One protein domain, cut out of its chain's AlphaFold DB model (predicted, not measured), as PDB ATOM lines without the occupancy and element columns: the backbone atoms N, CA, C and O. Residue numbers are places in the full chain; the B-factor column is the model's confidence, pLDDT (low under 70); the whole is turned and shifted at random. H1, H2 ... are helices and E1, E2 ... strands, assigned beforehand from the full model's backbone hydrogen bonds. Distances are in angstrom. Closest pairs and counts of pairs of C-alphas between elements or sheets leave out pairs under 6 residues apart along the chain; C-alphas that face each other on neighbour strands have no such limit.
ATOM      1  N   ALA A 226     -34.468 -35.407   4.062       98.00
ATOM      2  CA  ALA A 226     -34.934 -36.320   3.037       98.00
ATOM      3  C   ALA A 226     -36.151 -37.090   3.549       98.00
ATOM      4  O   ALA A 226     -36.247 -37.410   4.735       98.00
ATOM      5  N   LYS A 227     -37.078 -37.406   2.643       98.25
ATOM      6  CA  LYS A 227     -38.229 -38.256   2.951       98.25
ATOM      7  C   LYS A 227     -37.757 -39.694   3.126       98.25
ATOM      8  O   LYS A 227     -37.146 -40.258   2.215       98.25
ATOM      9  N   MET A 228     -38.069 -40.305   4.260       98.38
ATOM     10  CA  MET A 228     -37.874 -41.735   4.446       98.38
ATOM     11  C   MET A 228     -38.915 -42.488   3.614       98.38
ATOM     12  O   MET A 228     -40.111 -42.219   3.697       98.38
ATOM     13  N   ALA A 229     -38.467 -43.423   2.779       98.19
ATOM     14  CA  ALA A 229     -39.369 -44.322   2.065       98.19
ATOM     15  C   ALA A 229     -39.755 -45.507   2.969       98.19
ATOM     16  O   ALA A 229     -38.936 -45.918   3.795       98.19
ATOM     17  N   PRO A 230     -40.951 -46.104   2.809       97.19
ATOM     18  CA  PRO A 230     -41.282 -47.371   3.456       97.19
ATOM     19  C   PRO A 230     -40.272 -48.469   3.100       97.19
ATOM     20  O   PRO A 230     -39.772 -48.519   1.975       97.19
ATOM     21  N   GLY A 231     -39.994 -49.364   4.046       97.31
ATOM     22  CA  GLY A 231     -39.025 -50.443   3.878       97.31
ATOM     23  C   GLY A 231     -39.608 -51.818   4.168       97.31
ATOM     24  O   GLY A 231     -40.768 -51.974   4.533       97.31
ATOM     25  N   ARG A 232     -38.785 -52.857   3.995       97.88
ATOM     26  CA  ARG A 232     -39.207 -54.250   4.222       97.88
ATOM     27  C   ARG A 232     -39.378 -54.588   5.708       97.88
ATOM     28  O   ARG A 232     -40.235 -55.397   6.051       97.88
ATOM     29  N   ASN A 233     -38.534 -54.008   6.562       98.56
ATOM     30  CA  ASN A 233     -38.402 -54.377   7.977       98.56
ATOM     31  C   ASN A 233     -38.916 -53.292   8.936       98.56
ATOM     32  O   ASN A 233     -38.799 -53.432  10.153       98.56
ATOM     33  N   TYR A 234     -39.523 -52.239   8.391       98.56
ATOM     34  CA  TYR A 234     -40.216 -51.201   9.140       98.56
ATOM     35  C   TYR A 234     -41.423 -50.688   8.362       98.56
ATOM     36  O   TYR A 234     -41.497 -50.817   7.142       98.56
ATOM     37  N   ILE A 235     -42.351 -50.074   9.081       98.25
ATOM     38  CA  ILE A 235     -43.517 -49.389   8.533       98.25
ATOM     39  C   ILE A 235     -43.441 -47.933   8.983       98.25
ATOM     40  O   ILE A 235     -43.099 -47.660  10.132       98.25
ATOM     41  N   LEU A 236     -43.756 -47.011   8.077       97.81
ATOM     42  CA  LEU A 236     -43.959 -45.606   8.417       97.81
ATOM     43  C   LEU A 236     -45.409 -45.440   8.860       97.81
ATOM     44  O   LEU A 236     -46.334 -45.718   8.095       97.81
ATOM     45  N   TYR A 237     -45.588 -45.059  10.113       96.25
ATOM     46  CA  TYR A 237     -46.874 -44.836  10.742       96.25
ATOM     47  C   TYR A 237     -47.015 -43.344  11.028       96.25
ATOM     48  O   TYR A 237     -46.066 -42.710  11.467       96.25
ATOM     49  N   ASN A 238     -48.191 -42.791  10.769       93.25
ATOM     50  CA  ASN A 238     -48.544 -41.451  11.212       93.25
ATOM     51  C   ASN A 238     -49.726 -41.612  12.169       93.25
ATOM     52  O   ASN A 238     -50.650 -42.374  11.857       93.25
ATOM     53  N   SER A 239     -49.691 -40.971  13.338       90.88
ATOM     54  CA  SER A 239     -50.858 -40.973  14.225       90.88
ATOM     55  C   SER A 239     -52.047 -40.306  13.520       90.88
ATOM     56  O   SER A 239     -51.856 -39.542  12.578       90.88
ATOM     57  N   GLU A 240     -53.284 -40.617  13.918       91.81
ATOM     58  CA  GLU A 240     -54.463 -39.993  13.290       91.81
ATOM     59  C   GLU A 240     -54.431 -38.467  13.448       91.81
ATOM     60  O   GLU A 240     -54.643 -37.745  12.478       91.81
ATOM     61  N   GLU A 241     -54.066 -38.000  14.644       89.44
ATOM     62  CA  GLU A 241     -53.883 -36.586  14.980       89.44
ATOM     63  C   GLU A 241     -52.785 -35.931  14.132       89.44
ATOM     64  O   GLU A 241     -53.005 -34.900  13.496       89.44
ATOM     65  N   ALA A 242     -51.613 -36.563  14.039       90.25
ATOM     66  CA  ALA A 242     -50.540 -36.056  13.200       90.25
ATOM     67  C   ALA A 242     -50.938 -36.076  11.717       90.25
ATOM     68  O   ALA A 242     -50.674 -35.110  11.020       90.25
ATOM     69  N   ALA A 243     -51.642 -37.096  11.224       93.94
ATOM     70  CA  ALA A 243     -52.084 -37.160   9.832       93.94
ATOM     71  C   ALA A 243     -53.108 -36.072   9.458       93.94
ATOM     72  O   ALA A 243     -53.161 -35.674   8.292       93.94
ATOM     73  N   GLU A 244     -53.901 -35.587  10.418       94.31
ATOM     74  CA  GLU A 244     -54.874 -34.511  10.205       94.31
ATOM     75  C   GLU A 244     -54.190 -33.157   9.954       94.31
ATOM     76  O   GLU A 244     -54.562 -32.426   9.029       94.31
ATOM     77  N   HIS A 245     -53.160 -32.842  10.743       94.44
ATOM     78  CA  HIS A 245     -52.497 -31.529  10.751       94.44
ATOM     79  C   HIS A 245     -51.127 -31.510  10.047       94.44
ATOM     80  O   HIS A 245     -50.640 -30.454   9.635       94.44
ATOM     81  N   HIS A 246     -50.526 -32.685   9.875       95.50
ATOM     82  CA  HIS A 246     -49.172 -32.925   9.379       95.50
ATOM     83  C   HIS A 246     -49.144 -34.227   8.550       95.50
ATOM     84  O   HIS A 246     -48.601 -35.255   8.976       95.50
ATOM     85  N   PRO A 247     -49.731 -34.228   7.337       95.94
ATOM     86  CA  PRO A 247     -49.886 -35.436   6.525       95.94
ATOM     87  C   PRO A 247     -48.552 -36.100   6.153       95.94
ATOM     88  O   PRO A 247     -48.532 -37.278   5.791       95.94
ATOM     89  N   GLU A 248     -47.438 -35.367   6.252       96.62
ATOM     90  CA  GLU A 248     -46.100 -35.918   6.103       96.62
ATOM     91  C   GLU A 248     -45.225 -35.621   7.327       96.62
ATOM     92  O   GLU A 248     -44.900 -34.468   7.601       96.62
ATOM     93  N   SER A 249     -44.792 -36.678   8.019       96.94
ATOM     94  CA  SER A 249     -44.008 -36.598   9.260       96.94
ATOM     95  C   SER A 249     -42.735 -37.453   9.248       96.94
ATOM     96  O   SER A 249     -42.047 -37.558  10.258       96.94
ATOM     97  N   HIS A 250     -42.384 -38.059   8.107       98.00
ATOM     98  CA  HIS A 250     -41.258 -39.000   7.976       98.00
ATOM     99  C   HIS A 250     -40.044 -38.401   7.262       98.00
ATOM    100  O   HIS A 250     -39.460 -39.038   6.381       98.00
ATOM    101  N   TYR A 251     -39.663 -37.168   7.600       98.31
ATOM    102  CA  TYR A 251     -38.451 -36.542   7.068       98.31
ATOM    103  C   TYR A 251     -37.311 -36.584   8.073       98.31
ATOM    104  O   TYR A 251     -37.492 -36.381   9.270       98.31
ATOM    105  N   GLY A 252     -36.106 -36.843   7.589       97.00
ATOM    106  CA  GLY A 252     -34.925 -36.926   8.430       97.00
ATOM    107  C   GLY A 252     -33.661 -36.584   7.670       97.00
ATOM    108  O   GLY A 252     -33.616 -36.603   6.444       97.00
ATOM    109  N   THR A 253     -32.604 -36.291   8.408       95.81
ATOM    110  CA  THR A 253     -31.248 -36.310   7.869       95.81
ATOM    111  C   THR A 253     -30.926 -37.713   7.355       95.81
ATOM    112  O   THR A 253     -31.417 -38.711   7.892       95.81
ATOM    113  N   GLN A 254     -30.046 -37.812   6.357       95.81
ATOM    114  CA  GLN A 254     -29.626 -39.117   5.839       95.81
ATOM    115  C   GLN A 254     -29.054 -40.016   6.949       95.81
ATOM    116  O   GLN A 254     -29.368 -41.199   7.005       95.81
ATOM    117  N   SER A 255     -28.305 -39.437   7.897       94.31
ATOM    118  CA  SER A 255     -27.764 -40.175   9.043       94.31
ATOM    119  C   SER A 255     -28.850 -40.788   9.932       94.31
ATOM    120  O   SER A 255     -28.661 -41.900  10.418       94.31
ATOM    121  N   LEU A 256     -29.961 -40.082  10.177       95.81
ATOM    122  CA  LEU A 256     -31.086 -40.642  10.927       95.81
ATOM    123  C   LEU A 256     -31.724 -41.798  10.157       95.81
ATOM    124  O   LEU A 256     -31.934 -42.864  10.731       95.81
ATOM    125  N   ILE A 257     -31.994 -41.594   8.867       98.06
ATOM    126  CA  ILE A 257     -32.617 -42.606   8.005       98.06
ATOM    127  C   ILE A 257     -31.771 -43.882   7.981       98.06
ATOM    128  O   ILE A 257     -32.296 -44.963   8.246       98.06
ATOM    129  N   ASP A 258     -30.462 -43.766   7.750       97.38
ATOM    130  CA  ASP A 258     -29.543 -44.908   7.703       97.38
ATOM    131  C   ASP A 258     -29.522 -45.678   9.034       97.38
ATOM    132  O   ASP A 258     -29.519 -46.913   9.052       97.38
ATOM    133  N   VAL A 259     -29.554 -44.963  10.165       97.06
ATOM    134  CA  VAL A 259     -29.612 -45.577  11.498       97.06
ATOM    135  C   VAL A 259     -30.931 -46.310  11.716       97.06
ATOM    136  O   VAL A 259     -30.904 -47.446  12.186       97.06
ATOM    137  N   LEU A 260     -32.066 -45.709  11.357       98.12
ATOM    138  CA  LEU A 260     -33.380 -46.332  11.512       98.12
ATOM    139  C   LEU A 260     -33.495 -47.607  10.673       98.12
ATOM    140  O   LEU A 260     -33.851 -48.651  11.219       98.12
ATOM    141  N   VAL A 261     -33.093 -47.557   9.398       98.50
ATOM    142  CA  VAL A 261     -33.014 -48.742   8.525       98.50
ATOM    143  C   VAL A 261     -32.122 -49.809   9.163       98.50
ATOM    144  O   VAL A 261     -32.524 -50.965   9.302       98.50
ATOM    145  N   GLY A 262     -30.943 -49.411   9.646       98.06
ATOM    146  CA  GLY A 262     -30.012 -50.311  10.313       98.06
ATOM    147  C   GLY A 262     -30.578 -50.957  11.583       98.06
ATOM    148  O   GLY A 262     -30.273 -52.124  11.837       98.06
ATOM    149  N   ILE A 263     -31.364 -50.232  12.389       98.38
ATOM    150  CA  ILE A 263     -32.067 -50.770  13.568       98.38
ATOM    151  C   ILE A 263     -33.099 -51.803  13.123       98.38
ATOM    152  O   ILE A 263     -33.116 -52.909  13.660       98.38
ATOM    153  N   SER A 264     -33.934 -51.462  12.139       98.56
ATOM    154  CA  SER A 264     -34.992 -52.343  11.637       98.56
ATOM    155  C   SER A 264     -34.441 -53.659  11.093       98.56
ATOM    156  O   SER A 264     -34.961 -54.730  11.412       98.56
ATOM    157  N   ASP A 265     -33.362 -53.591  10.314       98.50
ATOM    158  CA  ASP A 265     -32.721 -54.762   9.721       98.50
ATOM    159  C   ASP A 265     -32.073 -55.661  10.783       98.50
ATOM    160  O   ASP A 265     -32.264 -56.879  10.764       98.50
ATOM    161  N   GLU A 266     -31.347 -55.082  11.748       98.56
ATOM    162  CA  GLU A 266     -30.717 -55.854  12.828       98.56
ATOM    163  C   GLU A 266     -31.768 -56.458  13.775       98.56
ATOM    164  O   GLU A 266     -31.615 -57.605  14.195       98.56
ATOM    165  N   TYR A 267     -32.873 -55.753  14.042       98.56
ATOM    166  CA  TYR A 267     -33.995 -56.275  14.830       98.56
ATOM    167  C   TYR A 267     -34.659 -57.471  14.143       98.56
ATOM    168  O   TYR A 267     -34.795 -58.534  14.751       98.56
ATOM    169  N   LYS A 268     -34.987 -57.345  12.849       98.38
ATOM    170  CA  LYS A 268     -35.565 -58.449  12.072       98.38
ATOM    171  C   LYS A 268     -34.602 -59.628  11.942       98.38
ATOM    172  O   LYS A 268     -35.036 -60.774  11.976       98.38
ATOM    173  N   SER A 269     -33.300 -59.371  11.813       98.44
ATOM    174  CA  SER A 269     -32.291 -60.433  11.771       98.44
ATOM    175  C   SER A 269     -32.143 -61.154  13.112       98.44
ATOM    176  O   SER A 269     -31.904 -62.359  13.119       98.44
ATOM    177  N   ALA A 270     -32.241 -60.436  14.233       98.38
ATOM    178  CA  ALA A 270     -32.146 -61.022  15.568       98.38
ATOM    179  C   ALA A 270     -33.401 -61.828  15.937       98.38
ATOM    180  O   ALA A 270     -33.304 -62.793  16.694       98.38
ATOM    181  N   ILE A 271     -34.562 -61.438  15.402       98.38
ATOM    182  CA  ILE A 271     -35.859 -62.052  15.690       98.38
ATOM    183  C   ILE A 271     -36.607 -62.264  14.361       98.38
ATOM    184  O   ILE A 271     -37.447 -61.443  13.984       98.38
ATOM    185  N   PRO A 272     -36.308 -63.351  13.618       98.19
ATOM    186  CA  PRO A 272     -36.815 -63.556  12.257       98.19
ATOM    187  C   PRO A 272     -38.339 -63.486  12.117       98.19
ATOM    188  O   PRO A 272     -38.837 -63.000  11.100       98.19
ATOM    189  N   ASP A 273     -39.078 -63.892  13.149       97.88
ATOM    190  CA  ASP A 273     -40.544 -63.906  13.157       97.88
ATOM    191  C   ASP A 273     -41.172 -62.598  13.670       97.88
ATOM    192  O   ASP A 273     -42.391 -62.447  13.636       97.88
ATOM    193  N   ALA A 274     -40.369 -61.617  14.103       97.94
ATOM    194  CA  ALA A 274     -40.890 -60.345  14.591       97.94
ATOM    195  C   ALA A 274     -41.575 -59.539  13.480       97.94
ATOM    196  O   ALA A 274     -41.107 -59.483  12.338       97.94
ATOM    197  N   SER A 275     -42.661 -58.856  13.826       98.06
ATOM    198  CA  SER A 275     -43.256 -57.840  12.958       98.06
ATOM    199  C   SER A 275     -42.259 -56.705  12.672       98.06
ATOM    200  O   SER A 275     -41.407 -56.419  13.520       98.06
ATOM    201  N   PRO A 276     -42.357 -56.040  11.505       98.38
ATOM    202  CA  PRO A 276     -41.653 -54.785  11.248       98.38
ATOM    203  C   PRO A 276     -41.876 -53.765  12.371       98.38
ATOM    204  O   PRO A 276     -42.985 -53.675  12.901       98.38
ATOM    205  N   ILE A 277     -40.852 -52.980  12.716       98.31
ATOM    206  CA  ILE A 277     -41.035 -51.877  13.671       98.31
ATOM    207  C   ILE A 277     -41.858 -50.756  13.026       98.31
ATOM    208  O   ILE A 277     -41.706 -50.475  11.838       98.31
ATOM    209  N   GLU A 278     -42.724 -50.104  13.796       98.12
ATOM    210  CA  GLU A 278     -43.484 -48.939  13.328       98.12
ATOM    211  C   GLU A 278     -42.747 -47.660  13.746       98.12
ATOM    212  O   GLU A 278     -42.646 -47.360  14.938       98.12
ATOM    213  N   ILE A 279     -42.219 -46.934  12.759       98.12
ATOM    214  CA  ILE A 279     -41.612 -45.610  12.920       98.12
ATOM    215  C   ILE A 279     -42.750 -44.596  12.832       98.12
ATOM    216  O   ILE A 279     -43.411 -44.520  11.797       98.12
ATOM    217  N   ASN A 280     -43.003 -43.884  13.926       95.81
ATOM    218  CA  ASN A 280     -44.001 -42.827  14.014       95.81
ATOM    219  C   ASN A 280     -43.390 -41.497  13.539       95.81
ATOM    220  O   ASN A 280     -42.918 -41.414  12.408       95.81
ATOM    221  N   ASP A 281     -43.347 -40.482  14.397       94.88
ATOM    222  CA  ASP A 281     -42.939 -39.142  14.010       94.88
ATOM    223  C   ASP A 281     -41.425 -39.060  13.808       94.88
ATOM    224  O   ASP A 281     -40.631 -39.498  14.639       94.88
ATOM    225  N   MET A 282     -41.012 -38.479  12.686       96.38
ATOM    226  CA  MET A 282     -39.679 -37.925  12.451       96.38
ATOM    227  C   MET A 282     -39.862 -36.410  12.330       96.38
ATOM    228  O   MET A 282     -40.536 -35.837  13.169       96.38
ATOM    229  N   SER A 283     -39.306 -35.743  11.323       96.81
ATOM    230  CA  SER A 283     -39.537 -34.322  11.048       96.81
ATOM    231  C   SER A 283     -40.623 -34.087   9.999       96.81
ATOM    232  O   SER A 283     -40.917 -34.960   9.178       96.81
ATOM    233  N   LEU A 284     -41.128 -32.854   9.951       97.50
ATOM    234  CA  LEU A 284     -41.872 -32.329   8.803       97.50
ATOM    235  C   LEU A 284     -40.934 -32.133   7.589       97.50
ATOM    236  O   LEU A 284     -39.712 -32.089   7.769       97.50
ATOM    237  N   PRO A 285     -41.451 -31.956   6.354       98.00
ATOM    238  CA  PRO A 285     -40.645 -31.786   5.141       98.00
ATOM    239  C   PRO A 285     -39.518 -30.759   5.247       98.00
ATOM    240  O   PRO A 285     -38.430 -30.969   4.710       98.00
ATOM    241  N   TRP A 286     -39.772 -29.651   5.942       97.81
ATOM    242  CA  TRP A 286     -38.808 -28.571   6.158       97.81
ATOM    243  C   TRP A 286     -38.291 -28.519   7.601       97.81
ATOM    244  O   TRP A 286     -37.601 -27.577   7.973       97.81
ATOM    245  N   GLY A 287     -38.586 -29.522   8.424       96.31
ATOM    246  CA  GLY A 287     -38.341 -29.477   9.861       96.31
ATOM    247  C   GLY A 287     -39.327 -28.555  10.558       96.31
ATOM    248  O   GLY A 287     -40.452 -28.403  10.094       96.31
ATOM    249  N   GLY A 288     -38.920 -27.852  11.608       93.88
ATOM    250  CA  GLY A 288     -39.835 -26.931  12.288       93.88
ATOM    251  C   GLY A 288     -40.621 -27.593  13.416       93.88
ATOM    252  O   GLY A 288     -40.599 -28.812  13.581       93.88
ATOM    253  N   LEU A 289     -41.304 -26.782  14.220       94.00
ATOM    254  CA  LEU A 289     -42.219 -27.259  15.254       94.00
ATOM    255  C   LEU A 289     -43.338 -28.123  14.653       94.00
ATOM    256  O   LEU A 289     -43.997 -27.703  13.710       94.00
ATOM    257  N   PHE A 290     -43.564 -29.292  15.248       92.19
ATOM    258  CA  PHE A 290     -44.732 -30.132  14.997       92.19
ATOM    259  C   PHE A 290     -45.900 -29.606  15.849       92.19
ATOM    260  O   PHE A 290     -45.902 -29.797  17.065       92.19
ATOM    261  N   ASP A 291     -46.832 -28.878  15.241       93.69
ATOM    262  CA  ASP A 291     -47.859 -28.091  15.943       93.69
ATOM    263  C   ASP A 291     -49.165 -28.882  16.117       93.69
ATOM    264  O   ASP A 291     -50.182 -28.585  15.495       93.69
ATOM    265  N   LEU A 292     -49.112 -29.968  16.893       91.19
ATOM    266  CA  LEU A 292     -50.231 -30.900  17.071       91.19
ATOM    267  C   LEU A 292     -51.467 -30.234  17.683       91.19
ATOM    268  O   LEU A 292     -52.583 -30.522  17.263       91.19
ATOM    269  N   ASP A 293     -51.274 -29.313  18.630       93.06
ATOM    270  CA  ASP A 293     -52.374 -28.605  19.295       93.06
ATOM    271  C   ASP A 293     -52.864 -27.350  18.543       93.06
ATOM    272  O   ASP A 293     -53.764 -26.657  19.028       93.06
ATOM    273  N   MET A 294     -52.305 -27.080  17.357       93.62
ATOM    274  CA  MET A 294     -52.616 -25.929  16.504       93.62
ATOM    275  C   MET A 294     -52.435 -24.577  17.217       93.62
ATOM    276  O   MET A 294     -53.244 -23.664  17.052       93.62
ATOM    277  N   THR A 295     -51.407 -24.412  18.047       93.31
ATOM    278  CA  THR A 295     -51.144 -23.140  18.747       93.31
ATOM    279  C   THR A 295     -49.993 -22.341  18.142       93.31
ATOM    280  O   THR A 295     -49.788 -21.180  18.512       93.31
ATOM    281  N   TRP A 296     -49.260 -22.933  17.199       93.31
ATOM    282  CA  TRP A 296     -48.037 -22.437  16.569       93.31
ATOM    283  C   TRP A 296     -46.900 -22.139  17.548       93.31
ATOM    284  O   TRP A 296     -45.948 -21.430  17.193       93.31
ATOM    285  N   VAL A 297     -47.001 -22.640  18.782       89.25
ATOM    286  CA  VAL A 297     -46.032 -22.393  19.846       89.25
ATOM    287  C   VAL A 297     -45.585 -23.686  20.511       89.25
ATOM    288  O   VAL A 297     -46.323 -24.648  20.642       89.25
ATOM    289  N   THR A 298     -44.343 -23.691  20.963       86.00
ATOM    290  CA  THR A 298     -43.754 -24.651  21.904       86.00
ATOM    291  C   THR A 298     -44.731 -24.982  23.037       86.00
ATOM    292  O   THR A 298     -45.122 -24.099  23.807       86.00
ATOM    293  N   SER A 299     -45.123 -26.251  23.137       86.50
ATOM    294  CA  SER A 299     -46.018 -26.776  24.168       86.50
ATOM    295  C   SER A 299     -45.649 -28.237  24.455       86.50
ATOM    296  O   SER A 299     -45.093 -28.902  23.583       86.50
ATOM    297  N   PRO A 300     -45.976 -28.790  25.638       83.06
ATOM    298  CA  PRO A 300     -45.727 -30.204  25.926       83.06
ATOM    299  C   PRO A 300     -46.414 -31.182  24.963       83.06
ATOM    300  O   PRO A 300     -45.983 -32.332  24.898       83.06
ATOM    301  N   ALA A 301     -47.478 -30.750  24.274       82.69
ATOM    302  CA  ALA A 301     -48.163 -31.531  23.247       82.69
ATOM    303  C   ALA A 301     -47.451 -31.448  21.889       82.69
ATOM    304  O   ALA A 301     -47.522 -32.378  21.098       82.69
ATOM    305  N   ASN A 302     -46.730 -30.362  21.626       83.75
ATOM    306  CA  ASN A 302     -46.060 -30.141  20.358       83.75
ATOM    307  C   ASN A 302     -44.685 -30.818  20.360       83.75
ATOM    308  O   ASN A 302     -43.882 -30.653  21.276       83.75
ATOM    309  N   HIS A 303     -44.391 -31.618  19.334       85.00
ATOM    310  CA  HIS A 303     -43.196 -32.467  19.311       85.00
ATOM    311  C   HIS A 303     -41.923 -31.661  18.988       85.00
ATOM    312  O   HIS A 303     -41.361 -31.719  17.892       85.00
ATOM    313  N   GLU A 304     -41.422 -30.895  19.959       87.75
ATOM    314  CA  GLU A 304     -40.262 -30.004  19.791       87.75
ATOM    315  C   GLU A 304     -38.963 -30.733  19.442       87.75
ATOM    316  O   GLU A 304     -38.100 -30.200  18.749       87.75
ATOM    317  N   MET A 305     -38.828 -31.978  19.886       87.12
ATOM    318  CA  MET A 305     -37.663 -32.819  19.617       87.12
ATOM    319  C   MET A 305     -37.459 -33.084  18.123       87.12
ATOM    320  O   MET A 305     -36.341 -33.215  17.634       87.12
ATOM    321  N   HIS A 306     -38.536 -33.082  17.354       92.75
ATOM    322  CA  HIS A 306     -38.537 -33.562  15.981       92.75
ATOM    323  C   HIS A 306     -38.129 -32.507  14.949       92.75
ATOM    324  O   HIS A 306     -37.969 -32.818  13.768       92.75
ATOM    325  N   ARG A 307     -37.882 -31.269  15.390       92.25
ATOM    326  CA  ARG A 307     -37.690 -30.070  14.560       92.25
ATOM    327  C   ARG A 307     -36.586 -30.145  13.508       92.25
ATOM    328  O   ARG A 307     -36.618 -29.391  12.539       92.25
ATOM    329  N   CYS A 308     -35.593 -31.010  13.706       93.12
ATOM    330  CA  CYS A 308     -34.367 -31.014  12.905       93.12
ATOM    331  C   CYS A 308     -34.082 -32.328  12.178       93.12
ATOM    332  O   CYS A 308     -32.989 -32.500  11.640       93.12
ATOM    333  N   GLY A 309     -35.028 -33.270  12.176       94.62
ATOM    334  CA  GLY A 309     -34.885 -34.541  11.461       94.62
ATOM    335  C   GLY A 309     -33.683 -35.381  11.889       94.62
ATOM    336  O   GLY A 309     -33.154 -36.178  11.117       94.62
ATOM    337  N   ASN A 310     -33.219 -35.205  13.119       93.69
ATOM    338  CA  ASN A 310     -32.196 -36.031  13.758       93.69
ATOM    339  C   ASN A 310     -32.785 -36.956  14.836       93.69
ATOM    340  O   ASN A 310     -32.021 -37.663  15.497       93.69
ATOM    341  N   GLN A 311     -34.111 -36.937  14.990       93.94
ATOM    342  CA  GLN A 311     -34.889 -37.647  15.997       93.94
ATOM    343  C   GLN A 311     -36.083 -38.374  15.370       93.94
ATOM    344  O   GLN A 311     -36.593 -37.943  14.332       93.94
ATOM    345  N   ALA A 312     -36.490 -39.486  15.981       95.94
ATOM    346  CA  ALA A 312     -37.642 -40.271  15.555       95.94
ATOM    347  C   ALA A 312     -38.279 -41.039  16.716       95.94
ATOM    348  O   ALA A 312     -37.571 -41.524  17.602       95.94
ATOM    349  N   ASP A 313     -39.591 -41.237  16.635       96.06
ATOM    350  CA  ASP A 313     -40.355 -42.057  17.566       96.06
ATOM    351  C   ASP A 313     -40.618 -43.443  16.989       96.06
ATOM    352  O   ASP A 313     -41.014 -43.606  15.835       96.06
ATOM    353  N   ILE A 314     -40.447 -44.470  17.814       97.56
ATOM    354  CA  ILE A 314     -40.774 -45.857  17.484       97.56
ATOM    355  C   ILE A 314     -41.908 -46.313  18.386       97.56
ATOM    356  O   ILE A 314     -41.835 -46.175  19.606       97.56
ATOM    357  N   ARG A 315     -42.956 -46.907  17.814       96.44
ATOM    358  CA  ARG A 315     -44.113 -47.367  18.591       96.44
ATOM    359  C   ARG A 315     -43.757 -48.559  19.468       96.44
ATOM    360  O   ARG A 315     -43.809 -49.709  19.033       96.44
ATOM    361  N   LYS A 316     -43.493 -48.290  20.743       95.75
ATOM    362  CA  LYS A 316     -43.156 -49.298  21.754       95.75
ATOM    363  C   LYS A 316     -44.235 -50.371  21.882       95.75
ATOM    364  O   LYS A 316     -43.919 -51.553  21.956       95.75
ATOM    365  N   ILE A 317     -45.510 -49.979  21.798       95.62
ATOM    366  CA  ILE A 317     -46.660 -50.900  21.868       95.62
ATOM    367  C   ILE A 317     -46.700 -51.935  20.729       95.62
ATOM    368  O   ILE A 317     -47.376 -52.953  20.834       95.62
ATOM    369  N   LYS A 318     -45.981 -51.690  19.628       96.81
ATOM    370  CA  LYS A 318     -45.902 -52.603  18.479       96.81
ATOM    371  C   LYS A 318     -44.733 -53.577  18.567       96.81
ATOM    372  O   LYS A 318     -44.642 -54.494  17.755       96.81
ATOM    373  N   ILE A 319     -43.869 -53.403  19.563       97.38
ATOM    374  CA  ILE A 319     -42.777 -54.314  19.884       97.38
ATOM    375  C   ILE A 319     -43.251 -55.190  21.054       97.38
ATOM    376  O   ILE A 319     -43.480 -54.645  22.141       97.38
ATOM    377  N   PRO A 320     -43.413 -56.518  20.858       96.94
ATOM    378  CA  PRO A 320     -43.789 -57.435  21.934       96.94
ATOM    379  C   PRO A 320     -42.854 -57.299  23.133       96.94
ATOM    380  O   PRO A 320     -41.648 -57.109  22.947       96.94
ATOM    381  N   ASP A 321     -43.395 -57.388  24.348       96.38
ATOM    382  CA  ASP A 321     -42.655 -57.143  25.591       96.38
ATOM    383  C   ASP A 321     -41.387 -58.010  25.675       96.38
ATOM    384  O   ASP A 321     -40.307 -57.511  25.997       96.38
ATOM    385  N   GLU A 322     -41.486 -59.280  25.271       97.44
ATOM    386  CA  GLU A 322     -40.377 -60.237  25.225       97.44
ATOM    387  C   GLU A 322     -39.240 -59.829  24.269       97.44
ATOM    388  O   GLU A 322     -38.096 -60.249  24.445       97.44
ATOM    389  N   ASN A 323     -39.527 -58.966  23.291       98.25
ATOM    390  CA  ASN A 323     -38.576 -58.507  22.279       98.25
ATOM    391  C   ASN A 323     -37.989 -57.120  22.592       98.25
ATOM    392  O   ASN A 323     -36.960 -56.746  22.018       98.25
ATOM    393  N   ARG A 324     -38.596 -56.345  23.506       97.44
ATOM    394  CA  ARG A 324     -38.204 -54.949  23.787       97.44
ATOM    395  C   ARG A 324     -36.776 -54.814  24.289       97.44
ATOM    396  O   ARG A 324     -36.052 -53.949  23.808       97.44
ATOM    397  N   ARG A 325     -36.321 -55.698  25.187       97.75
ATOM    398  CA  ARG A 325     -34.925 -55.674  25.667       97.75
ATOM    399  C   ARG A 325     -33.937 -55.813  24.508       97.75
ATOM    400  O   ARG A 325     -32.953 -55.078  24.453       97.75
ATOM    401  N   LYS A 326     -34.220 -56.711  23.557       98.44
ATOM    402  CA  LYS A 326     -33.359 -56.910  22.388       98.44
ATOM    403  C   LYS A 326     -33.398 -55.717  21.434       98.44
ATOM    404  O   LYS A 326     -32.354 -55.320  20.924       98.44
ATOM    405  N   PHE A 327     -34.573 -55.123  21.226       98.38
ATOM    406  CA  PHE A 327     -34.699 -53.877  20.471       98.38
ATOM    407  C   PHE A 327     -33.860 -52.749  21.093       98.38
ATOM    408  O   PHE A 327     -33.082 -52.116  20.381       98.38
ATOM    409  N   ILE A 328     -33.960 -52.542  22.411       98.00
ATOM    410  CA  ILE A 328     -33.206 -51.509  23.139       98.00
ATOM    411  C   ILE A 328     -31.696 -51.726  22.983       98.00
ATOM    412  O   ILE A 328     -30.979 -50.777  22.681       98.00
ATOM    413  N   GLU A 329     -31.208 -52.963  23.114       98.12
ATOM    414  CA  GLU A 329     -29.793 -53.303  22.894       98.12
ATOM    415  C   GLU A 329     -29.308 -52.871  21.498       98.12
ATOM    416  O   GLU A 329     -28.263 -52.231  21.363       98.12
ATOM    417  N   ILE A 330     -30.090 -53.175  20.457       98.31
ATOM    418  CA  ILE A 330     -29.777 -52.827  19.064       98.31
ATOM    419  C   ILE A 330     -29.813 -51.310  18.854       98.31
ATOM    420  O   ILE A 330     -28.909 -50.755  18.224       98.31
ATOM    421  N   ALA A 331     -30.842 -50.642  19.378       97.25
ATOM    422  CA  ALA A 331     -30.994 -49.199  19.275       97.25
ATOM    423  C   ALA A 331     -29.825 -48.483  19.964       97.25
ATOM    424  O   ALA A 331     -29.130 -47.706  19.312       97.25
ATOM    425  N   CYS A 332     -29.516 -48.825  21.221       95.94
ATOM    426  CA  CYS A 332     -28.405 -48.236  21.968       95.94
ATOM    427  C   CYS A 332     -27.066 -48.391  21.253       95.94
ATOM    428  O   CYS A 332     -26.312 -47.420  21.149       95.94
ATOM    429  N   LYS A 333     -26.801 -49.567  20.677       96.44
ATOM    430  CA  LYS A 333     -25.571 -49.828  19.926       96.44
ATOM    431  C   LYS A 333     -25.413 -48.905  18.714       96.44
ATOM    432  O   LYS A 333     -24.288 -48.545  18.370       96.44
ATOM    433  N   LYS A 334     -26.512 -48.531  18.050       95.56
ATOM    434  CA  LYS A 334     -26.488 -47.707  16.829       95.56
ATOM    435  C   LYS A 334     -26.593 -46.211  17.099       95.56
ATOM    436  O   LYS A 334     -26.018 -45.430  16.352       95.56
ATOM    437  N   THR A 335     -27.319 -45.814  18.138       92.69
ATOM    438  CA  THR A 335     -27.677 -44.408  18.373       92.69
ATOM    439  C   THR A 335     -26.915 -43.805  19.545       92.69
ATOM    440  O   THR A 335     -26.701 -42.594  19.582       92.69
ATOM    441  N   LYS A 336     -26.524 -44.633  20.527       91.12
ATOM    442  CA  LYS A 336     -26.063 -44.214  21.864       91.12
ATOM    443  C   LYS A 336     -27.080 -43.333  22.611       91.12
ATOM    444  O   LYS A 336     -26.753 -42.703  23.614       91.12
ATOM    445  N   PHE A 337     -28.316 -43.268  22.118       89.12
ATOM    446  CA  PHE A 337     -29.388 -42.437  22.643       89.12
ATOM    447  C   PHE A 337     -30.742 -43.094  22.391       89.12
ATOM    448  O   PHE A 337     -31.168 -43.265  21.246       89.12
ATOM    449  N   LEU A 338     -31.410 -43.444  23.480       89.56
ATOM    450  CA  LEU A 338     -32.773 -43.942  23.479       89.56
ATOM    451  C   LEU A 338     -33.420 -43.477  24.774       89.56
ATOM    452  O   LEU A 338     -32.881 -43.734  25.858       89.56
ATOM    453  N   LEU A 339     -34.562 -42.821  24.647       90.00
ATOM    454  CA  LEU A 339     -35.436 -42.526  25.768       90.00
ATOM    455  C   LEU A 339     -36.667 -43.417  25.664       90.00
ATOM    456  O   LEU A 339     -37.219 -43.605  24.579       90.00
ATOM    457  N   SER A 340     -37.101 -43.957  26.792       88.31
ATOM    458  CA  SER A 340     -38.437 -44.515  26.937       88.31
ATOM    459  C   SER A 340     -39.337 -43.445  27.541       88.31
ATOM    460  O   SER A 340     -39.005 -42.882  28.586       88.31
ATOM    461  N   GLU A 341     -40.467 -43.193  26.889       83.62
ATOM    462  CA  GLU A 341     -41.527 -42.312  27.372       83.62
ATOM    463  C   GLU A 341     -42.753 -43.166  27.714       83.62
ATOM    464  O   GLU A 341     -43.172 -44.027  26.931       83.62
ATOM    465  N   GLU A 342     -43.302 -42.980  28.913       72.38
ATOM    466  CA  GLU A 342     -44.589 -43.568  29.275       72.38
ATOM    467  C   GLU A 342     -45.721 -42.631  28.840       72.38
ATOM    468  O   GLU A 342     -45.814 -41.519  29.361       72.38
ATOM    469  N   PRO A 343     -46.694 -43.113  28.046       63.75
ATOM    470  CA  PRO A 343     -46.628 -44.008  26.880       63.75
ATOM    471  C   PRO A 343     -46.993 -43.260  25.570       63.75
ATOM    472  O   PRO A 343     -47.626 -42.207  25.655       63.75
ATOM    473  N   PRO A 344     -46.752 -43.823  24.352       84.88
ATOM    474  CA  PRO A 344     -46.276 -45.180  24.035       84.88
ATOM    475  C   PRO A 344     -45.078 -45.272  23.042       84.88
ATOM    476  O   PRO A 344     -45.102 -46.123  22.138       84.88
ATOM    477  N   TYR A 345     -44.029 -44.452  23.177       93.38
ATOM    478  CA  TYR A 345     -42.921 -44.409  22.201       93.38
ATOM    479  C   TYR A 345     -41.530 -44.658  22.807       93.38
ATOM    480  O   TYR A 345     -41.259 -44.378  23.975       93.38
ATOM    481  N   TYR A 346     -40.634 -45.196  21.978       95.94
ATOM    482  CA  TYR A 346     -39.195 -45.052  22.162       95.94
ATOM    483  C   TYR A 346     -38.706 -43.892  21.308       95.94
ATOM    484  O   TYR A 346     -38.865 -43.929  20.088       95.94
ATOM    485  N   HIS A 347     -38.061 -42.918  21.935       94.38
ATOM    486  CA  HIS A 347     -37.523 -41.752  21.257       94.38
ATOM    487  C   HIS A 347     -36.030 -41.949  20.959       94.38
ATOM    488  O   HIS A 347     -35.215 -42.172  21.864       94.38
ATOM    489  N   ILE A 348     -35.665 -41.902  19.678       94.25
ATOM    490  CA  ILE A 348     -34.312 -42.131  19.156       94.25
ATOM    491  C   ILE A 348     -33.722 -40.816  18.656       94.25
ATOM    492  O   ILE A 348     -34.411 -40.045  18.000       94.25
ATOM    493  N   ALA A 349     -32.415 -40.611  18.856       91.88
ATOM    494  CA  ALA A 349     -31.664 -39.509  18.255       91.88
ATOM    495  C   ALA A 349     -30.298 -39.982  17.736       91.88
ATOM    496  O   ALA A 349     -29.663 -40.837  18.346       91.88
ATOM    497  N   THR A 350     -29.804 -39.397  16.640       87.94
ATOM    498  CA  THR A 350     -28.483 -39.747  16.063       87.94
ATOM    499  C   THR A 350     -27.353 -38.778  16.413       87.94
ATOM    500  O   THR A 350     -26.189 -39.070  16.150       87.94
ATOM    501  N   SER A 351     -27.647 -37.636  17.045       65.06
ATOM    502  CA  SER A 351     -26.691 -36.525  17.161       65.06
ATOM    503  C   SER A 351     -26.303 -36.138  18.596       65.06
ATOM    504  O   SER A 351     -26.164 -34.950  18.885       65.06
ATOM    505  N   ARG A 352     -26.044 -37.091  19.507       56.25
ATOM    506  CA  ARG A 352     -25.395 -36.739  20.795       56.25
ATOM    507  C   ARG A 352     -23.957 -36.211  20.614       56.25
ATOM    508  O   ARG A 352     -23.441 -35.560  21.516       56.25
ATOM    509  N   GLN A 353     -23.307 -36.499  19.476       42.28
ATOM    510  CA  GLN A 353     -21.858 -36.313  19.272       42.28
ATOM    511  C   GLN A 353     -21.435 -35.274  18.222       42.28
ATOM    512  O   GLN A 353     -20.233 -35.129  17.999       42.28
ATOM    513  N   ILE A 354     -22.342 -34.501  17.613       46.09
ATOM    514  CA  ILE A 354     -21.866 -33.259  16.984       46.09
ATOM    515  C   ILE A 354     -21.442 -32.384  18.154       46.09
ATOM    516  O   ILE A 354     -22.278 -32.083  19.007       46.09
ATOM    517  N   ASN A 355     -20.139 -32.094  18.248       43.72
ATOM    518  CA  ASN A 355     -19.536 -31.295  19.310       43.72
ATOM    519  C   ASN A 355     -20.535 -30.248  19.783       43.72
ATOM    520  O   ASN A 355     -20.991 -29.428  18.984       43.72
ATOM    521  N   TYR A 356     -20.866 -30.278  21.075       43.91
ATOM    522  CA  TYR A 356     -21.810 -29.355  21.701       43.91
ATOM    523  C   TYR A 356     -21.514 -27.898  21.310       43.91
ATOM    524  O   TYR A 356     -22.416 -27.087  21.306       43.91
ATOM    525  N   ILE A 357     -20.281 -27.580  20.900       44.75
ATOM    526  CA  ILE A 357     -19.827 -26.298  20.351       44.75
ATOM    527  C   ILE A 357     -20.430 -25.961  18.965       44.75
ATOM    528  O   ILE A 357     -20.912 -24.844  18.797       44.75
ATOM    529  N   GLU A 358     -20.487 -26.876  17.992       49.53
ATOM    530  CA  GLU A 358     -21.085 -26.588  16.671       49.53
ATOM    531  C   GLU A 358     -22.617 -26.534  16.738       49.53
ATOM    532  O   GLU A 358     -23.224 -25.589  16.237       49.53
ATOM    533  N   MET A 359     -23.246 -27.462  17.467       44.94
ATOM    534  CA  MET A 359     -24.686 -27.399  17.753       44.94
ATOM    535  C   MET A 359     -25.049 -26.303  18.766       44.94
ATOM    536  O   MET A 359     -26.187 -25.838  18.782       44.94
ATOM    537  N   SER A 360     -24.107 -25.814  19.589       43.88
ATOM    538  CA  SER A 360     -24.397 -24.686  20.485       43.88
ATOM    539  C   SER A 360     -24.732 -23.410  19.725       43.88
ATOM    540  O   SER A 360     -25.453 -22.562  20.243       43.88
ATOM    541  N   ARG A 361     -24.271 -23.294  18.483       52.56
ATOM    542  CA  ARG A 361     -24.555 -22.145  17.625       52.56
ATOM    543  C   ARG A 361     -25.934 -22.240  16.975       52.56
ATOM    544  O   ARG A 361     -26.528 -21.218  16.661       52.56
ATOM    545  N   LEU A 362     -26.477 -23.453  16.863       56.41
ATOM    546  CA  LEU A 362     -27.839 -23.732  16.423       56.41
ATOM    547  C   LEU A 362     -28.686 -24.123  17.636       56.41
ATOM    548  O   LEU A 362     -29.072 -25.281  17.784       56.41
ATOM    549  N   PHE A 363     -28.959 -23.155  18.523       63.81
ATOM    550  CA  PHE A 363     -29.817 -23.340  19.709       63.81
ATOM    551  C   PHE A 363     -31.105 -24.121  19.408       63.81
ATOM    552  O   PHE A 363     -31.553 -24.888  20.253       63.81
ATOM    553  N   TYR A 364     -31.630 -23.967  18.194       75.00
ATOM    554  CA  TYR A 364     -32.848 -24.594  17.708       75.00
ATOM    555  C   TYR A 364     -32.799 -26.129  17.591       75.00
ATOM    556  O   TYR A 364     -33.773 -26.793  17.922       75.00
ATOM    557  N   CYS A 365     -31.675 -26.709  17.154       77.75
ATOM    558  CA  CYS A 365     -31.560 -28.157  16.919       77.75
ATOM    559  C   CYS A 365     -30.932 -28.922  18.081       77.75
ATOM    560  O   CYS A 365     -30.492 -30.065  17.921       77.75
ATOM    561  N   ARG A 366     -30.840 -28.292  19.255       68.06
ATOM    562  CA  ARG A 366     -30.375 -28.992  20.444       68.06
ATOM    563  C   ARG A 366     -31.461 -29.968  20.890       68.06
ATOM    564  O   ARG A 366     -32.620 -29.563  20.942       68.06
ATOM    565  N   PRO A 367     -31.109 -31.212  21.258       63.91
ATOM    566  CA  PRO A 367     -32.047 -32.037  21.999       63.91
ATOM    567  C   PRO A 367     -32.484 -31.238  23.236       63.91
ATOM    568  O   PRO A 367     -31.631 -30.583  23.860       63.91
ATOM    569  N   PRO A 368     -33.785 -31.217  23.569       62.25
ATOM    570  CA  PRO A 368     -34.257 -30.498  24.734       62.25
ATOM    571  C   PRO A 368     -33.545 -31.024  25.973       62.25
ATOM    572  O   PRO A 368     -33.057 -32.159  26.030       62.25
ATOM    573  N   LYS A 369     -33.470 -30.171  26.992       70.06
ATOM    574  CA  LYS A 369     -33.045 -30.643  28.303       70.06
ATOM    575  C   LYS A 369     -34.060 -31.690  28.735       70.06
ATOM    576  O   LYS A 369     -35.242 -31.381  28.817       70.06
ATOM    577  N   LEU A 370     -33.585 -32.907  28.981       73.12
ATOM    578  CA  LEU A 370     -34.420 -33.960  29.535       73.12
ATOM    579  C   LEU A 370     -34.997 -33.444  30.850       73.12
ATOM    580  O   LEU A 370     -34.245 -33.138  31.778       73.12
ATOM    581  N   GLU A 371     -36.315 -33.293  30.899       78.75
ATOM    582  CA  GLU A 371     -37.007 -32.982  32.138       78.75
ATOM    583  C   GLU A 371     -36.867 -34.183  33.071       78.75
ATOM    584  O   GLU A 371     -37.176 -35.323  32.704       78.75
ATOM    585  N   GLU A 372     -36.343 -33.933  34.270       80.19
ATOM    586  CA  GLU A 372     -36.143 -34.975  35.266       80.19
ATOM    587  C   GLU A 372     -37.486 -35.646  35.584       80.19
ATOM    588  O   GLU A 372     -38.463 -34.985  35.931       80.19
ATOM    589  N   GLY A 373     -37.541 -36.970  35.421       83.44
ATOM    590  CA  GLY A 373     -38.739 -37.768  35.679       83.44
ATOM    591  C   GLY A 373     -39.713 -37.922  34.506       83.44
ATOM    592  O   GLY A 373     -40.590 -38.774  34.609       83.44
ATOM    593  N   LYS A 374     -39.563 -37.186  33.391       84.19
ATOM    594  CA  LYS A 374     -40.413 -37.380  32.195       84.19
ATOM    595  C   LYS A 374     -39.913 -38.514  31.294       84.19
ATOM    596  O   LYS A 374     -40.704 -39.264  30.735       84.19
ATOM    597  N   TYR A 375     -38.594 -38.655  31.183       88.88
ATOM    598  CA  TYR A 375     -37.949 -39.613  30.287       88.88
ATOM    599  C   TYR A 375     -37.060 -40.584  31.054       88.88
ATOM    600  O   TYR A 375     -36.342 -40.191  31.977       88.88
ATOM    601  N   ILE A 376     -37.039 -41.843  30.616       91.62
ATOM    602  CA  ILE A 376     -36.098 -42.844  31.118       91.62
ATOM    603  C   ILE A 376     -35.032 -43.071  30.049       91.62
ATOM    604  O   ILE A 376     -35.316 -43.594  28.973       91.62
ATOM    605  N   GLN A 377     -33.792 -42.685  30.340       92.75
ATOM    606  CA  GLN A 377     -32.653 -42.984  29.476       92.75
ATOM    607  C   GLN A 377     -32.356 -44.491  29.516       92.75
ATOM    608  O   GLN A 377     -32.087 -45.039  30.584       92.75
ATOM    609  N   CYS A 378     -32.360 -45.145  28.354       94.81
ATOM    610  CA  CYS A 378     -32.138 -46.594  28.240       94.81
ATOM    611  C   CYS A 378     -30.707 -46.967  27.827       94.81
ATOM    612  O   CYS A 378     -30.315 -48.128  27.949       94.81
ATOM    613  N   CYS A 379     -29.935 -46.000  27.320       94.25
ATOM    614  CA  CYS A 379     -28.576 -46.210  26.817       94.25
ATOM    615  C   CYS A 379     -27.538 -45.445  27.627       94.25
ATOM    616  O   CYS A 379     -27.745 -44.275  27.958       94.25
ATOM    617  N   LYS A 380     -26.376 -46.064  27.811       93.12
ATOM    618  CA  LYS A 380     -25.143 -45.398  28.231       93.12
ATOM    619  C   LYS A 380     -24.458 -44.723  27.041       93.12
ATOM    620  O   LYS A 380     -24.717 -45.049  25.882       93.12
ATOM    621  N   ASP A 381     -23.526 -43.820  27.334       89.50
ATOM    622  CA  ASP A 381     -22.766 -43.084  26.311       89.50
ATOM    623  C   ASP A 381     -21.849 -43.981  25.456       89.50
ATOM    624  O   ASP A 381     -21.464 -43.602  24.348       89.50
ATOM    625  N   ASP A 382     -21.514 -45.183  25.937       92.75
ATOM    626  CA  ASP A 382     -20.751 -46.191  25.189       92.75
ATOM    627  C   ASP A 382     -21.612 -47.013  24.207       92.75
ATOM    628  O   ASP A 382     -21.081 -47.842  23.469       92.75
ATOM    629  N   GLY A 383     -22.924 -46.762  24.162       92.62
ATOM    630  CA  GLY A 383     -23.876 -47.478  23.315       92.62
ATOM    631  C   GLY A 383     -24.379 -48.799  23.901       92.62
ATOM    632  O   GLY A 383     -25.103 -49.523  23.224       92.62
ATOM    633  N   THR A 384     -24.029 -49.134  25.144       96.00
ATOM    634  CA  THR A 384     -24.618 -50.276  25.859       96.00
ATOM    635  C   THR A 384     -25.914 -49.881  26.571       96.00
ATOM    636  O   THR A 384     -26.229 -48.697  26.723       96.00
ATOM    637  N   ILE A 385     -26.697 -50.876  26.995       96.94
ATOM    638  CA  ILE A 385     -27.909 -50.642  27.785       96.94
ATOM    639  C   ILE A 385     -27.564 -50.184  29.205       96.94
ATOM    640  O   ILE A 385     -26.561 -50.602  29.795       96.94
ATOM    641  N   ASP A 386     -28.422 -49.346  29.775       96.19
ATOM    642  CA  ASP A 386     -28.357 -49.013  31.190       96.19
ATOM    643  C   ASP A 386     -29.142 -50.035  32.022       96.19
ATOM    644  O   ASP A 386     -30.361 -49.973  32.155       96.19
ATOM    645  N   GLU A 387     -28.424 -51.005  32.589       97.12
ATOM    646  CA  GLU A 387     -29.002 -52.049  33.445       97.12
ATOM    647  C   GLU A 387     -29.728 -51.488  34.681       97.12
ATOM    648  O   GLU A 387     -30.578 -52.173  35.243       97.12
ATOM    649  N   ALA A 388     -29.436 -50.252  35.112       96.56
ATOM    650  CA  ALA A 388     -30.150 -49.635  36.229       96.56
ATOM    651  C   ALA A 388     -31.586 -49.222  35.860       96.56
ATOM    652  O   ALA A 388     -32.449 -49.159  36.738       96.56
ATOM    653  N   THR A 389     -31.853 -48.948  34.580       95.06
ATOM    654  CA  THR A 389     -33.136 -48.414  34.092       95.06
ATOM    655  C   THR A 389     -33.844 -49.335  33.097       95.06
ATOM    656  O   THR A 389     -35.006 -49.092  32.766       95.06
ATOM    657  N   ILE A 390     -33.193 -50.414  32.644       96.12
ATOM    658  CA  ILE A 390     -33.686 -51.277  31.562       96.12
ATOM    659  C   ILE A 390     -35.083 -51.847  31.817       96.12
ATOM    660  O   ILE A 390     -35.902 -51.861  30.904       96.12
ATOM    661  N   GLU A 391     -35.393 -52.268  33.043       95.31
ATOM    662  CA  GLU A 391     -36.710 -52.830  33.364       95.31
ATOM    663  C   GLU A 391     -37.825 -51.792  33.197       95.31
ATOM    664  O   GLU A 391     -38.907 -52.119  32.717       95.31
ATOM    665  N   SER A 392     -37.550 -50.528  33.527       94.44
ATOM    666  CA  SER A 392     -38.482 -49.419  33.300       94.44
ATOM    667  C   SER A 392     -38.529 -48.991  31.830       94.44
ATOM    668  O   SER A 392     -39.546 -48.498  31.372       94.44
ATOM    669  N   CYS A 393     -37.457 -49.197  31.062       94.69
ATOM    670  CA  CYS A 393     -37.487 -48.999  29.612       94.69
ATOM    671  C   CYS A 393     -38.272 -50.093  28.874       94.69
ATOM    672  O   CYS A 393     -38.862 -49.838  27.821       94.69
ATOM    673  N   VAL A 394     -38.247 -51.328  29.379       95.06
ATOM    674  CA  VAL A 394     -38.972 -52.466  28.800       95.06
ATOM    675  C   VAL A 394     -40.470 -52.354  29.076       95.06
ATOM    676  O   VAL A 394     -41.249 -52.521  28.135       95.06
ATOM    677  N   LYS A 395     -40.859 -52.057  30.321       92.00
ATOM    678  CA  LYS A 395     -42.251 -51.759  30.705       92.00
ATOM    679  C   LYS A 395     -42.754 -50.564  29.927       92.00
ATOM    680  O   LYS A 395     -43.695 -50.713  29.117       92.00
TER     681      LYS A 395
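This is residues 226 to 395 of the 395 residues of an uncharacterized protein of Elusimicrobia bacterium CG08_land_8_20_14_0_20_51_18 (UniProt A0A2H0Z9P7). What is the main picture? A twisted antiparallel sheet, E3 E5 E4 E6, forms a slab with H2, H4 and H6 packed on one face, and the small parallel pair E1 E2 lies beside its edge strand E3. H2 also packs on that pair, while H1 and H5 are the elements farthest from the mean of the C-alphas. What is printed? The 170 residues have six named helices and six named strands in the order E1 H1 H2 E2 H3 E3 H4 E4 E5 H5 E6 H6; the class is mixed, helices and strands, with under half of the residues in named elements. The whole is compact, with a radius of gyration of the C-alphas of 15.1 A and spans of 41 by 33 by 28 A.

What comes first? E1, residues 234 to 236, begins at C-alpha 234 (-40.216, -51.201, 9.140); then come H1, 240 to 245, H2, 254 to 270, 24.1 A long, and E2, 277 to 279. What follows? H3 is residues 304 to 308, E3 311 to 315, H4 321 to 335 with 20.9 A, E4 338 to 341, E5 345 to 349, H5 356 to 360, E6 375 to 377 and H6 390 to 394, ending at C-alpha 394 (-38.972, -52.466, 28.800).

How does the first half sit? E1, H1 H2, E2 is a strand-helix-strand unit, two parallel neighbour strands with helices between, its crossover left-handed; N 235 and O 277 are 2.9 A apart. H2 touches H4, opposite ways at a steep tilt of 39 degrees, with C-alphas 263 and 331 closest at 6.0 A. How does the sheet pair? N 314 and O 346 of E3 and E5 are 2.8 A apart, N 339 and O 347 of the hairpin E4 and E5 2.9 A, and N 340 and O 376 of E4 and E6 2.8 A. E3, H4, E4 and E5, H5, E6 are split units, each with another strand between its two, and both crossovers are right-handed. What is on it? H2 and H4 on one face make two layers, H6 is on the same face as H4, and H3 only grazes the sheet with residues 305 to 306. How are the helix backbones? Every O i to N i+4 pair is within hydrogen-bond range in H1, H2, H5 and H6; H4 has 9 of 11, and H3 0 of 1, with 0 of 2 O i to N i+3 pairs.

How large is it? The two farthest C-alphas, of Asp 273 and Arg 361, are 44.9 A apart. Is it whole? The printed part has no cut; E2 to H3, H5 to E6 and E6 to H6 are long links. Where is confidence low? The pLDDT is under 70 at residue 343, residues 351 to 363 and residues 366 to 368.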